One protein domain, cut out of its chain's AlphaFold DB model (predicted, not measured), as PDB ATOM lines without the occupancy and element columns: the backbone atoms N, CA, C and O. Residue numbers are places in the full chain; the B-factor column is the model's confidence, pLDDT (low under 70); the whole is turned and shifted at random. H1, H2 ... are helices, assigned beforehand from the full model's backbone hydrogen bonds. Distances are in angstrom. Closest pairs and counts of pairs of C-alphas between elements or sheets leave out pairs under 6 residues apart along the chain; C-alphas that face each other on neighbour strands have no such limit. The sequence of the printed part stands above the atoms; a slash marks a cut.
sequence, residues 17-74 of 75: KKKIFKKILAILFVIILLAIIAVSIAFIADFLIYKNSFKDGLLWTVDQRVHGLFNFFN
ATOM      1  N   LYS A  17     263.270 194.648  89.889       56.94
ATOM      2  CA  LYS A  17     263.976 195.669  90.698       56.94
ATOM      3  C   LYS A  17     264.982 195.090  91.723       56.94
ATOM      4  O   LYS A  17     265.650 195.840  92.431       56.94
ATOM      5  N   LYS A  18     265.161 193.761  91.780       59.62
ATOM      6  CA  LYS A  18     266.098 193.028  92.650       59.62
ATOM      7  C   LYS A  18     267.558 193.492  92.536       59.62
ATOM      8  O   LYS A  18     268.285 193.403  93.522       59.62
ATOM      9  N   LYS A  19     268.016 193.984  91.373       64.38
ATOM     10  CA  LYS A  19     269.423 194.410  91.194       64.38
ATOM     11  C   LYS A  19     269.762 195.737  91.888       64.38
ATOM     12  O   LYS A  19     270.902 195.913  92.303       64.38
ATOM     13  N   ILE A  20     268.795 196.643  92.045       72.69
ATOM     14  CA  ILE A  20     269.017 197.961  92.668       72.69
ATOM     15  C   ILE A  20     269.001 197.841  94.198       72.69
ATOM     16  O   ILE A  20     269.852 198.418  94.870       72.69
ATOM     17  N   PHE A  21     268.117 197.001  94.745       78.00
ATOM     18  CA  PHE A  21     267.996 196.805  96.193       78.00
ATOM     19  C   PHE A  21     269.279 196.245  96.832       78.00
ATOM     20  O   PHE A  21     269.683 196.688  97.902       78.00
ATOM     21  N   LYS A  22     269.980 195.331  96.142       84.00
ATOM     22  CA  LYS A  22     271.263 194.785  96.621       84.00
ATOM     23  C   LYS A  22     272.355 195.851  96.756       84.00
ATOM     24  O   LYS A  22     273.147 195.777  97.685       84.00
ATOM     25  N   LYS A  23     272.390 196.844  95.856       86.19
ATOM     26  CA  LYS A  23     273.364 197.945  95.932       86.19
ATOM     27  C   LYS A  23     273.079 198.859  97.123       86.19
ATOM     28  O   LYS A  23     274.000 199.197  97.854       86.19
ATOM     29  N   ILE A  24     271.808 199.203  97.343       89.88
ATOM     30  CA  ILE A  24     271.383 200.032  98.482       89.88
ATOM     31  C   ILE A  24     271.696 199.321  99.806       89.88
ATOM     32  O   ILE A  24     272.274 199.928 100.703       89.88
ATOM     33  N   LEU A  25     271.392 198.022  99.902       92.00
ATOM     34  CA  LEU A  25     271.697 197.221 101.088       92.00
ATOM     35  C   LEU A  25     273.205 197.154 101.372       92.00
ATOM     36  O   LEU A  25     273.608 197.272 102.524       92.00
ATOM     37  N   ALA A  26     274.039 197.007 100.337       92.62
ATOM     38  CA  ALA A  26     275.493 196.992 100.496       92.62
ATOM     39  C   ALA A  26     276.032 198.333 101.024       92.62
ATOM     40  O   ALA A  26     276.858 198.341 101.930       92.62
ATOM     41  N   ILE A  27     275.535 199.461 100.505       95.00
ATOM     42  CA  ILE A  27     275.924 200.799 100.982       95.00
ATOM     43  C   ILE A  27     275.518 200.984 102.449       95.00
ATOM     44  O   ILE A  27     276.339 201.400 103.264       95.00
ATOM     45  N   LEU A  28     274.281 200.624 102.799       95.38
ATOM     46  CA  LEU A  28     273.793 200.712 104.175       95.38
ATOM     47  C   LEU A  28     274.635 199.852 105.131       95.38
ATOM     48  O   LEU A  28     275.004 200.312 106.208       95.38
ATOM     49  N   PHE A  29     274.986 198.632 104.717       96.19
ATOM     50  CA  PHE A  29     275.831 197.732 105.500       96.19
ATOM     51  C   PHE A  29     277.220 198.325 105.763       96.19
ATOM     52  O   PHE A  29     277.699 198.280 106.894       96.19
ATOM     53  N   VAL A  30     277.845 198.933 104.750       96.69
ATOM     54  CA  VAL A  30     279.156 199.587 104.897       96.69
ATOM     55  C   VAL A  30     279.087 200.757 105.878       96.69
ATOM     56  O   VAL A  30     279.960 200.876 106.732       96.69
ATOM     57  N   ILE A  31     278.042 201.589 105.811       97.12
ATOM     58  CA  ILE A  31     277.866 202.721 106.737       97.12
ATOM     59  C   ILE A  31     277.732 202.228 108.183       97.12
ATOM     60  O   ILE A  31     278.400 202.751 109.073       97.12
ATOM     61  N   ILE A  32     276.908 201.202 108.417       96.69
ATOM     62  CA  ILE A  32     276.731 200.609 109.750       96.69
ATOM     63  C   ILE A  32     278.052 200.019 110.254       96.69
ATOM     64  O   ILE A  32     278.426 200.237 111.404       96.69
ATOM     65  N   LEU A  33     278.787 199.314 109.394       96.75
ATOM     66  CA  LEU A  33     280.079 198.732 109.741       96.75
ATOM     67  C   LEU A  33     281.102 199.815 110.112       96.75
ATOM     68  O   LEU A  33     281.771 199.685 111.136       96.75
ATOM     69  N   LEU A  34     281.186 200.908 109.343       96.19
ATOM     70  CA  LEU A  34     282.043 202.045 109.691       96.19
ATOM     71  C   LEU A  34     281.639 202.676 111.027       96.19
ATOM     72  O   LEU A  34     282.514 202.999 111.829       96.19
ATOM     73  N   ALA A  35     280.338 202.828 111.287       96.44
ATOM     74  CA  ALA A  35     279.849 203.378 112.547       96.44
ATOM     75  C   ALA A  35     280.241 202.493 113.742       96.44
ATOM     76  O   ALA A  35     280.734 203.007 114.744       96.44
ATOM     77  N   ILE A  36     280.106 201.167 113.624       95.94
ATOM     78  CA  ILE A  36     280.519 200.218 114.671       95.94
ATOM     79  C   ILE A  36     282.024 200.316 114.933       95.94
ATOM     80  O   ILE A  36     282.440 200.343 116.091       95.94
ATOM     81  N   ILE A  37     282.846 200.405 113.883       96.25
ATOM     82  CA  ILE A  37     284.299 200.567 114.034       96.25
ATOM     83  C   ILE A  37     284.623 201.893 114.730       96.25
ATOM     84  O   ILE A  37     285.412 201.904 115.671       96.25
ATOM     85  N   ALA A  38     283.993 202.996 114.318       95.44
ATOM     86  CA  ALA A  38     284.207 204.306 114.928       95.44
ATOM     87  C   ALA A  38     283.846 204.307 116.422       95.44
ATOM     88  O   ALA A  38     284.640 204.761 117.247       95.44
ATOM     89  N   VAL A  39     282.694 203.730 116.780       93.31
ATOM     90  CA  VAL A  39     282.269 203.567 118.180       93.31
ATOM     91  C   VAL A  39     283.248 202.677 118.946       93.31
ATOM     92  O   VAL A  39     283.612 203.004 120.070       93.31
ATOM     93  N   SER A  40     283.735 201.596 118.333       91.88
ATOM     94  CA  SER A  40     284.701 200.686 118.966       91.88
ATOM     95  C   SER A  40     286.033 201.381 119.262       91.88
ATOM     96  O   SER A  40     286.583 201.225 120.350       91.88
ATOM     97  N   ILE A  41     286.542 202.191 118.327       93.94
ATOM     98  CA  ILE A  41     287.769 202.976 118.529       93.94
ATOM     99  C   ILE A  41     287.556 204.022 119.626       93.94
ATOM    100  O   ILE A  41     288.402 204.141 120.509       93.94
ATOM    101  N   ALA A  42     286.432 204.746 119.606       90.81
ATOM    102  CA  ALA A  42     286.101 205.718 120.646       90.81
ATOM    103  C   ALA A  42     286.024 205.060 122.033       90.81
ATOM    104  O   ALA A  42     286.574 205.590 122.996       90.81
ATOM    105  N   PHE A  43     285.425 203.870 122.115       86.50
ATOM    106  CA  PHE A  43     285.331 203.086 123.344       86.50
ATOM    107  C   PHE A  43     286.715 202.683 123.880       86.50
ATOM    108  O   PHE A  43     287.010 202.869 125.061       86.50
ATOM    109  N   ILE A  44     287.600 202.184 123.011       87.12
ATOM    110  CA  ILE A  44     288.975 201.825 123.390       87.12
ATOM    111  C   ILE A  44     289.777 203.072 123.789       87.12
ATOM    112  O   ILE A  44     290.540 203.024 124.752       87.12
ATOM    113  N   ALA A  45     289.618 204.186 123.073       87.81
ATOM    114  CA  ALA A  45     290.320 205.429 123.371       87.81
ATOM    115  C   ALA A  45     289.916 205.990 124.743       87.81
ATOM    116  O   ALA A  45     290.795 206.310 125.544       87.81
ATOM    117  N   ASP A  46     288.614 206.034 125.046       86.00
ATOM    118  CA  ASP A  46     288.098 206.439 126.360       86.00
ATOM    119  C   ASP A  46     288.663 205.523 127.460       86.00
ATOM    120  O   ASP A  46     289.213 205.995 128.456       86.00
ATOM    121  N   PHE A  47     288.683 204.204 127.238       84.06
ATOM    122  CA  PHE A  47     289.316 203.283 128.182       84.06
ATOM    123  C   PHE A  47     290.806 203.582 128.395       84.06
ATOM    124  O   PHE A  47     291.255 203.656 129.535       84.06
ATOM    125  N   LEU A  48     291.586 203.775 127.328       84.81
ATOM    126  CA  LEU A  48     293.030 204.007 127.429       84.81
ATOM    127  C   LEU A  48     293.380 205.324 128.128       84.81
ATOM    128  O   LEU A  48     294.369 205.357 128.864       84.81
ATOM    129  N   ILE A  49     292.586 206.377 127.918       84.94
ATOM    130  CA  ILE A  49     292.769 207.681 128.568       84.94
ATOM    131  C   ILE A  49     292.474 207.573 130.069       84.94
ATOM    132  O   ILE A  49     293.239 208.084 130.890       84.94
ATOM    133  N   TYR A  50     291.396 206.879 130.441       83.56
ATOM    134  CA  TYR A  50     290.909 206.850 131.821       83.56
ATOM    135  C   TYR A  50     291.299 205.590 132.616       83.56
ATOM    136  O   TYR A  50     290.978 205.509 133.802       83.56
ATOM    137  N   LYS A  51     292.042 204.629 132.040       76.31
ATOM    138  CA  LYS A  51     292.411 203.352 132.701       76.31
ATOM    139  C   LYS A  51     293.112 203.508 134.054       76.31
ATOM    140  O   LYS A  51     292.908 202.686 134.935       76.31
ATOM    141  N   ASN A  52     293.906 204.566 134.217       76.69
ATOM    142  CA  ASN A  52     294.661 204.861 135.444       76.69
ATOM    143  C   ASN A  52     294.118 206.097 136.175       76.69
ATOM    144  O   ASN A  52     294.788 206.666 137.034       76.69
ATOM    145  N   SER A  53     292.924 206.547 135.796       78.56
ATOM    146  CA  SER A  53     292.259 207.696 136.387       78.56
ATOM    147  C   SER A  53     291.058 207.222 137.196       78.56
ATOM    148  O   SER A  53     290.253 206.426 136.714       78.56
ATOM    149  N   PHE A  54     290.891 207.773 138.398       79.62
ATOM    150  CA  PHE A  54     289.681 207.612 139.217       79.62
ATOM    151  C   PHE A  54     288.548 208.551 138.772       79.62
ATOM    152  O   PHE A  54     287.656 208.870 139.551       79.62
ATOM    153  N   LYS A  55     288.606 209.047 137.532       80.88
ATOM    154  CA  LYS A  55     287.571 209.892 136.936       80.88
ATOM    155  C   LYS A  55     286.732 209.074 135.970       80.88
ATOM    156  O   LYS A  55     287.264 208.215 135.259       80.88
ATOM    157  N   ASP A  56     285.446 209.376 135.916       82.19
ATOM    158  CA  ASP A  56     284.567 208.818 134.900       82.19
ATOM    159  C   ASP A  56     285.004 209.283 133.509       82.19
ATOM    160  O   ASP A  56     285.406 210.436 133.314       82.19
ATOM    161  N   GLY A  57     284.997 208.338 132.569       79.25
ATOM    162  CA  GLY A  57     285.193 208.610 131.154       79.25
ATOM    163  C   GLY A  57     283.888 209.064 130.514       79.25
ATOM    164  O   GLY A  57     282.818 208.995 131.125       79.25
ATOM    165  N   LEU A  58     283.965 209.528 129.271       80.94
ATOM    166  CA  LEU A  58     282.780 209.989 128.547       80.94
ATOM    167  C   LEU A  58     281.833 208.826 128.219       80.94
ATOM    168  O   LEU A  58     280.621 209.018 128.126       80.94
ATOM    169  N   LEU A  59     282.392 207.631 128.028       80.81
ATOM    170  CA  LEU A  59     281.661 206.426 127.646       80.81
ATOM    171  C   LEU A  59     281.648 205.382 128.762       80.81
ATOM    172  O   LEU A  59     280.741 204.550 128.793       80.81
ATOM    173  N   TRP A  60     282.640 205.409 129.657       77.38
ATOM    174  CA  TRP A  60     282.808 204.376 130.673       77.38
ATOM    175  C   TRP A  60     283.075 204.954 132.065       77.38
ATOM    176  O   TRP A  60     284.047 205.688 132.263       77.38
ATOM    177  N   THR A  61     282.260 204.588 133.057       81.44
ATOM    178  CA  THR A  61     282.510 204.982 134.454       81.44
ATOM    179  C   THR A  61     283.656 204.177 135.068       81.44
ATOM    180  O   THR A  61     284.036 203.114 134.560       81.44
ATOM    181  N   VAL A  62     284.222 204.670 136.173       81.50
ATOM    182  CA  VAL A  62     285.296 203.969 136.903       81.50
ATOM    183  C   VAL A  62     284.860 202.554 137.297       81.50
ATOM    184  O   VAL A  62     285.581 201.592 137.026       81.50
ATOM    185  N   ASP A  63     283.658 202.410 137.857       79.38
ATOM    186  CA  ASP A  63     283.132 201.114 138.299       79.38
ATOM    187  C   ASP A  63     282.991 200.126 137.147       79.38
ATOM    188  O   ASP A  63     283.340 198.952 137.281       79.38
ATOM    189  N   GLN A  64     282.517 200.595 135.994       78.81
ATOM    190  CA  GLN A  64     282.334 199.730 134.843       78.81
ATOM    191  C   GLN A  64     283.684 199.311 134.218       78.81
ATOM    192  O   GLN A  64     283.756 198.215 133.662       78.81
ATOM    193  N   ARG A  65     284.762 200.108 134.343       81.00
ATOM    194  CA  ARG A  65     286.129 199.713 133.929       81.00
ATOM    195  C   ARG A  65     286.727 198.624 134.813       81.00
ATOM    196  O   ARG A  65     287.397 197.732 134.302       81.00
ATOM    197  N   VAL A  66     286.501 198.714 136.122       79.12
ATOM    198  CA  VAL A  66     287.025 197.751 137.105       79.12
ATOM    199  C   VAL A  66     286.286 196.419 137.015       79.12
ATOM    200  O   VAL A  66     286.908 195.361 137.057       79.12
ATOM    201  N   HIS A  67     284.965 196.464 136.856       78.06
ATOM    202  CA  HIS A  67     284.129 195.266 136.860       78.06
ATOM    203  C   HIS A  67     283.888 194.686 135.456       78.06
ATOM    204  O   HIS A  67     283.490 193.532 135.321       78.06
ATOM    205  N   GLY A  68     284.156 195.455 134.401       73.50
ATOM    206  CA  GLY A  68     283.883 195.068 133.023       73.50
ATOM    207  C   GLY A  68     282.434 195.333 132.598       73.50
ATOM    208  O   GLY A  68     281.512 195.429 133.409       73.50
ATOM    209  N   LEU A  69     282.220 195.424 131.282       70.25
ATOM    210  CA  LEU A  69     280.923 195.771 130.680       70.25
ATOM    211  C   LEU A  69     279.833 194.703 130.915       70.25
ATOM    212  O   LEU A  69     278.645 195.007 130.887       70.25
ATOM    213  N   PHE A  70     280.237 193.456 131.169       69.44
ATOM    214  CA  PHE A  70     279.342 192.304 131.316       69.44
ATOM    215  C   PHE A  70     279.119 191.868 132.769       69.44
ATOM    216  O   PHE A  70     278.472 190.846 132.998       69.44
ATOM    217  N   ASN A  71     279.575 192.645 133.763       61.78
ATOM    218  CA  ASN A  71     279.370 192.304 135.179       61.78
ATOM    219  C   ASN A  71     277.890 192.303 135.612       61.78
ATOM    220  O   ASN A  71     277.567 191.919 136.730       61.78
ATOM    221  N   PHE A  72     276.975 192.708 134.725       61.12
ATOM    222  CA  PHE A  72     275.532 192.637 134.945       61.12
ATOM    223  C   PHE A  72     275.008 191.193 135.077       61.12
ATOM    224  O   PHE A  72     273.959 190.987 135.678       61.12
ATOM    225  N   PHE A  73     275.729 190.191 134.556       62.34
ATOM    226  CA  PHE A  73     275.327 188.776 134.622       62.34
ATOM    227  C   PHE A  73     275.877 188.011 135.832       62.34
ATOM    228  O   PHE A  73     275.606 186.822 135.962       62.34
ATOM    229  N   ASN A  74     276.647 188.664 136.705       59.19
ATOM    230  CA  ASN A  74     277.340 188.001 137.813       59.19
ATOM    231  C   ASN A  74     276.642 188.207 139.171       59.19
ATOM    232  O   ASN A  74     277.308 188.272 140.204       59.19
TER     233      ASN A  74
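Overview. This is residues 17 to 74 of the 75 residues of an uncharacterized protein of Mycoplasma sp. Phocoena C-264-GEN (UniProt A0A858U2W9). One long helix, H1, makes the length, and residues 17 to 38, of which 18 to 38 belong to H1, stick out as a bare arm. At its far end a small head holds a looping link, the short crosswise helix H2 and a closing tail. The printed part has 58 residues with two named helices, H1 then H2, and no named strand; its class is all helix. It is extended, with a radius of gyration of the C-alphas of 17.6 A and spans of 56 by 27 by 12 A.

Arrangement. H1, residues 18 to 50, and H2, residues 62 to 67, are close but not clearly touching. Their closest C-alphas, those of Phe 47 and Arg 65, are 7.5 A apart. Their lines are about perpendicular, at 77 degrees. Every O i to N i+4 pair is within hydrogen-bond range in H2, and 27 of 29 in H1.

Along the chain. H1 measures 48.4 A from C-alpha 18 at (266.098, 193.028, 92.650) to C-alpha 50 at (290.909, 206.850, 131.821). H2 measures 8.8 A and ends with C-alpha 67 at (284.129, 195.266, 136.860).

Size, cuts and confidence. The two C-alphas farthest apart, those of Lys 17 and Phe 54, are 56.2 A apart. The printed part has no cut. The link from H1 to H2 is long, 11 residues. The model's pLDDT is under 70 at residues 17 to 19 and 70 to 74.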